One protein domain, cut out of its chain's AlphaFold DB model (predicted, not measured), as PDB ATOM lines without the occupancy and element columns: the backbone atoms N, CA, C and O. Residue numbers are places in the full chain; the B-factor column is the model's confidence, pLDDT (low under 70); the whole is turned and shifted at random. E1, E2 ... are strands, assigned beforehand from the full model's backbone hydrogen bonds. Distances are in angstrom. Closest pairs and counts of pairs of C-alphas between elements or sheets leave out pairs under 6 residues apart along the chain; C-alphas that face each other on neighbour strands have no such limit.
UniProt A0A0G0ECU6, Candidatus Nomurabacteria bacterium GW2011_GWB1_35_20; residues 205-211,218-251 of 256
ATOM      1  N   ILE A 205       6.393  -6.641  20.390       70.50
ATOM      2  CA  ILE A 205       6.433  -5.419  21.199       70.50
ATOM      3  C   ILE A 205       5.642  -5.623  22.493       70.50
ATOM      4  O   ILE A 205       4.518  -6.124  22.475       70.50
ATOM      5  N   SER A 206       6.231  -5.191  23.602       65.44
ATOM      6  CA  SER A 206       5.628  -5.125  24.930       65.44
ATOM      7  C   SER A 206       5.589  -3.671  25.374       65.44
ATOM      8  O   SER A 206       6.614  -2.995  25.333       65.44
ATOM      9  N   ILE A 207       4.424  -3.190  25.809       71.94
ATOM     10  CA  ILE A 207       4.236  -1.829  26.327       71.94
ATOM     11  C   ILE A 207       3.482  -1.920  27.652       71.94
ATOM     12  O   ILE A 207       2.467  -2.610  27.742       71.94
ATOM     13  N   SER A 208       3.965  -1.225  28.677       68.38
ATOM     14  CA  SER A 208       3.339  -1.160  29.996       68.38
ATOM     15  C   SER A 208       3.383   0.258  30.560       68.38
ATOM     16  O   SER A 208       4.270   1.045  30.239       68.38
ATOM     17  N   THR A 209       2.415   0.604  31.407       75.75
ATOM     18  CA  THR A 209       2.433   1.850  32.181       75.75
ATOM     19  C   THR A 209       2.335   1.530  33.664       75.75
ATOM     20  O   THR A 209       1.671   0.571  34.059       75.75
ATOM     21  N   ASN A 210       2.986   2.333  34.502       68.06
ATOM     22  CA  ASN A 210       2.865   2.192  35.958       68.06
ATOM     23  C   ASN A 210       1.554   2.780  36.509       68.06
ATOM     24  O   ASN A 210       1.208   2.532  37.659       68.06
ATOM     25  N   SER A 211       0.847   3.587  35.713       57.22
ATOM     26  CA  SER A 211      -0.382   4.259  36.110       57.22
ATOM     27  C   SER A 211      -1.346   4.381  34.932       57.22
ATOM     28  O   SER A 211      -0.936   4.540  33.779       57.22
ATOM     29  N   ASN A 218       1.392  15.278  38.703       66.44
ATOM     30  CA  ASN A 218       2.007  13.950  38.813       66.44
ATOM     31  C   ASN A 218       2.517  13.459  37.452       66.44
ATOM     32  O   ASN A 218       2.268  14.078  36.414       66.44
ATOM     33  N   SER A 219       3.227  12.331  37.457       64.69
ATOM     34  CA  SER A 219       3.727  11.667  36.254       64.69
ATOM     35  C   SER A 219       3.244  10.220  36.149       64.69
ATOM     36  O   SER A 219       2.975   9.559  37.152       64.69
ATOM     37  N   ALA A 220       3.139   9.723  34.917       69.38
ATOM     38  CA  ALA A 220       3.102   8.293  34.621       69.38
ATOM     39  C   ALA A 220       4.378   7.895  33.889       69.38
ATOM     40  O   ALA A 220       4.901   8.640  33.069       69.38
ATOM     41  N   THR A 221       4.843   6.689  34.159       71.12
ATOM     42  CA  THR A 221       5.975   6.052  33.506       71.12
ATOM     43  C   THR A 221       5.444   5.027  32.510       71.12
ATOM     44  O   THR A 221       4.762   4.076  32.897       71.12
ATOM     45  N   LEU A 222       5.750   5.235  31.233       76.38
ATOM     46  CA  LEU A 222       5.530   4.307  30.128       76.38
ATOM     47  C   LEU A 222       6.829   3.538  29.875       76.38
ATOM     48  O   LEU A 222       7.872   4.160  29.700       76.38
ATOM     49  N   THR A 223       6.761   2.216  29.791       76.50
ATOM     50  CA  THR A 223       7.895   1.343  29.476       76.50
ATOM     51  C   THR A 223       7.573   0.525  28.234       76.50
ATOM     52  O   THR A 223       6.465   0.004  28.105       76.50
ATOM     53  N   TRP A 224       8.533   0.387  27.320       79.69
ATOM     54  CA  TRP A 224       8.391  -0.467  26.144       79.69
ATOM     55  C   TRP A 224       9.632  -1.323  25.888       79.69
ATOM     56  O   TRP A 224      10.753  -0.963  26.250       79.69
ATOM     57  N   SER A 225       9.423  -2.468  25.243       80.19
ATOM     58  CA  SER A 225      10.485  -3.362  24.784       80.19
ATOM     59  C   SER A 225      10.042  -4.122  23.541       80.19
ATOM     60  O   SER A 225       8.975  -4.733  23.538       80.19
ATOM     61  N   ALA A 226      10.858  -4.076  22.495       76.12
ATOM     62  CA  ALA A 226      10.656  -4.730  21.218       76.12
ATOM     63  C   ALA A 226      11.761  -5.765  20.985       76.12
ATOM     64  O   ALA A 226      12.947  -5.433  20.999       76.12
ATOM     65  N   THR A 227      11.384  -7.015  20.740       71.38
ATOM     66  CA  THR A 227      12.297  -8.101  20.370       71.38
ATOM     67  C   THR A 227      12.135  -8.428  18.891       71.38
ATOM     68  O   THR A 227      11.037  -8.347  18.348       71.38
ATOM     69  N   ASN A 228      13.236  -8.759  18.211       66.31
ATOM     70  CA  ASN A 228      13.292  -9.019  16.761       66.31
ATOM     71  C   ASN A 228      12.814  -7.853  15.864       66.31
ATOM     72  O   ASN A 228      12.517  -8.058  14.689       66.31
ATOM     73  N   ALA A 229      12.753  -6.628  16.400       69.31
ATOM     74  CA  ALA A 229      12.479  -5.400  15.656       69.31
ATOM     75  C   ALA A 229      13.768  -4.577  15.499       69.31
ATOM     76  O   ALA A 229      14.524  -4.428  16.454       69.31
ATOM     77  N   THR A 230      14.011  -4.016  14.312       74.69
ATOM     78  CA  THR A 230      15.183  -3.162  14.026       74.69
ATOM     79  C   THR A 230      14.916  -1.672  14.235       74.69
ATOM     80  O   THR A 230      15.854  -0.894  14.385       74.69
ATOM     81  N   SER A 231      13.649  -1.256  14.275       73.50
ATOM     82  CA  SER A 231      13.251   0.138  14.489       73.50
ATOM     83  C   SER A 231      11.865   0.227  15.121       73.50
ATOM     84  O   SER A 231      10.980  -0.548  14.758       73.50
ATOM     85  N   CYS A 232      11.649   1.214  15.993       74.88
ATOM     86  CA  CYS A 232      10.336   1.531  16.548       74.88
ATOM     87  C   CYS A 232       9.953   2.971  16.197       74.88
ATOM     88  O   CYS A 232      10.751   3.890  16.363       74.88
ATOM     89  N   THR A 233       8.720   3.181  15.737       76.81
ATOM     90  CA  THR A 233       8.167   4.521  15.495       76.81
ATOM     91  C   THR A 233       6.869   4.651  16.271       76.81
ATOM     92  O   THR A 233       5.982   3.815  16.119       76.81
ATOM     93  N   ALA A 234       6.776   5.676  17.115       73.25
ATOM     94  CA  ALA A 234       5.575   5.979  17.884       73.25
ATOM     95  C   ALA A 234       4.694   7.009  17.153       73.25
ATOM     96  O   ALA A 234       5.192   7.812  16.356       73.25
ATOM     97  N   ASN A 235       3.393   7.007  17.440       61.81
ATOM     98  CA  ASN A 235       2.386   7.884  16.841       61.81
ATOM     99  C   ASN A 235       1.371   8.389  17.886       61.81
ATOM    100  O   ASN A 235       1.090   7.720  18.879       61.81
ATOM    101  N   GLY A 236       0.789   9.571  17.644       69.69
ATOM    102  CA  GLY A 236      -0.131  10.240  18.573       69.69
ATOM    103  C   GLY A 236       0.590  11.203  19.522       69.69
ATOM    104  O   GLY A 236       1.490  11.923  19.099       69.69
ATOM    105  N   ALA A 237       0.194  11.225  20.799       65.31
ATOM    106  CA  ALA A 237       0.780  12.113  21.817       65.31
ATOM    107  C   ALA A 237       2.254  11.790  22.154       65.31
ATOM    108  O   ALA A 237       2.972  12.632  22.682       65.31
ATOM    109  N   TRP A 238       2.711  10.580  21.822       66.56
ATOM    110  CA  TRP A 238       4.107  10.152  21.838       66.56
ATOM    111  C   TRP A 238       4.473   9.782  20.401       66.56
ATOM    112  O   TRP A 238       3.960   8.798  19.877       66.56
ATOM    113  N   SER A 239       5.290  10.597  19.730       72.88
ATOM    114  CA  SER A 239       5.533  10.466  18.286       72.88
ATOM    115  C   SER A 239       7.017  10.413  17.916       72.88
ATOM    116  O   SER A 239       7.894  10.795  18.698       72.88
ATOM    117  N   GLY A 240       7.312   9.886  16.726       75.62
ATOM    118  CA  GLY A 240       8.653   9.823  16.132       75.62
ATOM    119  C   GLY A 240       9.432   8.552  16.475       75.62
ATOM    120  O   GLY A 240       8.968   7.712  17.250       75.62
ATOM    121  N   THR A 241      10.643   8.433  15.931       80.06
ATOM    122  CA  THR A 241      11.526   7.271  16.116       80.06
ATOM    123  C   THR A 241      11.896   7.069  17.586       80.06
ATOM    124  O   THR A 241      12.147   8.032  18.319       80.06
ATOM    125  N   LYS A 242      11.887   5.814  18.036       81.38
ATOM    126  CA  LYS A 242      12.233   5.380  19.392       81.38
ATOM    127  C   LYS A 242      13.202   4.208  19.330       81.38
ATOM    128  O   LYS A 242      13.190   3.430  18.377       81.38
ATOM    129  N   ALA A 243      14.023   4.089  20.369       79.81
ATOM    130  CA  ALA A 243      14.825   2.896  20.592       79.81
ATOM    131  C   ALA A 243      13.918   1.664  20.747       79.81
ATOM    132  O   ALA A 243      12.748   1.788  21.116       79.81
ATOM    133  N   THR A 244      14.457   0.477  20.477       73.75
ATOM    134  CA  THR A 244      13.717  -0.790  20.571       73.75
ATOM    135  C   THR A 244      13.300  -1.127  22.001       73.75
ATOM    136  O   THR A 244      12.352  -1.873  22.188       73.75
ATOM    137  N   SER A 245      13.903  -0.521  23.021       78.88
ATOM    138  CA  SER A 245      13.396  -0.529  24.394       78.88
ATOM    139  C   SER A 245      13.632   0.819  25.068       78.88
ATOM    140  O   SER A 245      14.487   1.600  24.642       78.88
ATOM    141  N   GLY A 246      12.851   1.122  26.103       75.25
ATOM    142  CA  GLY A 246      13.020   2.357  26.855       75.25
ATOM    143  C   GLY A 246      11.891   2.658  27.826       75.25
ATOM    144  O   GLY A 246      10.895   1.937  27.913       75.25
ATOM    145  N   THR A 247      12.076   3.761  28.547       77.12
ATOM    146  CA  THR A 247      11.131   4.282  29.532       77.12
ATOM    147  C   THR A 247      10.937   5.780  29.304       77.12
ATOM    148  O   THR A 247      11.902   6.499  29.053       77.12
ATOM    149  N   LEU A 248       9.699   6.264  29.401       77.31
ATOM    150  CA  LEU A 248       9.332   7.673  29.272       77.31
ATOM    151  C   LEU A 248       8.450   8.088  30.449       77.31
ATOM    152  O   LEU A 248       7.464   7.417  30.746       77.31
ATOM    153  N   GLN A 249       8.753   9.226  31.073       76.31
ATOM    154  CA  GLN A 249       7.827   9.868  32.004       76.31
ATOM    155  C   GLN A 249       6.945  10.885  31.277       76.31
ATOM    156  O   GLN A 249       7.434  11.852  30.700       76.31
ATOM    157  N   ALA A 250       5.634  10.672  31.333       68.88
ATOM    158  CA  ALA A 250       4.620  11.616  30.894       68.88
ATOM    159  C   ALA A 250       4.174  12.465  32.092       68.88
ATOM    160  O   ALA A 250       3.580  11.949  33.041       68.88
ATOM    161  N   LEU A 251       4.484  13.760  32.055       68.62
ATOM    162  CA  LEU A 251       4.105  14.730  33.082       68.62
ATOM    163  C   LEU A 251       2.696  15.259  32.800       68.62
ATOM    164  O   LEU A 251       2.414  15.693  31.686       68.62
TER     165      LEU A 251
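What this domain is: This is residues 205 to 211 and 218 to 251 of the 256 residues of a protein of Candidatus Nomurabacteria bacterium GW2011_GWB1_35_20 (UniProt A0A0G0ECU6). A long, narrow sheet of three strands, E1, E2 and E5, makes the length of this domain, and a small hairpin, E3 and E4, folds back from the end of the sheet where E2 ends and E5 begins. Sheet and hairpin make an open V, with few contacts between them. The printed part has 41 residues, with no named helix and five strands in the order E1, E2, E3, E4, E5; the class is all strand. The large sheet has the order E1, E2, E5 and the small one E3, E4, both antiparallel. The whole is only just compact, close to loose, with a radius of gyration of the C-alphas of 10.4 A, and elongated, spanning 33 by 17 by 12 A.

How they stand to each other: Begin at E2, residues 218 to 227, the inner strand of the large sheet. Beside it look for the edge strand E5, residues 245 to 251, antiparallel at 164 degrees between directions; N 222 and O 248 are within hydrogen-bond range at 2.8 A, and so are N 246 and O 224 at 3.0 A. The other edge strand is E1, residues 205 to 209, antiparallel to E2 at 166 degrees, with N 206 and O 225 within hydrogen-bond range at 2.8 A. Now go to E3, residues 232 to 234, and E4, residues 240 to 242, a hairpin of antiparallel strands at 138 degrees, where N 242 and O 232 are within hydrogen-bond range at 2.8 A. The closest C-alphas of E2 and E3 are those of Ala 226 and Cys 232, 7.8 A apart. E4 and E5 meet only through their link. E3 and E5 are apart, and so are E2 and E4.

Where its parts are: Find C-alpha 218 at (2.007, 13.950, 38.813); from there E2 runs 30.5 A to C-alpha 227 at (12.297, -8.101, 20.370). E1 begins at C-alpha 205, at (6.433, -5.419, 21.199), and is 13.8 A long from first to last C-alpha. E5 is 19.9 A long and ends at C-alpha 251, at (4.105, 14.730, 33.082). E3 and E4 have 3 residues each.

The domain as a whole: The two C-alphas farthest apart are those of Asn 218 and Asn 228, at 33.8 A. Residues 212 to 217 are not printed, and across this cut, on the link from E1 to E2, C-alphas 211 and 218 are 10.3 A apart. The links from E2 to E3, E3 to E4 and E4 to E5 are tight. The mean pLDDT of the printed part is 72.4; 15 residues are under 70, among them 218 to 220 and 235 to 238.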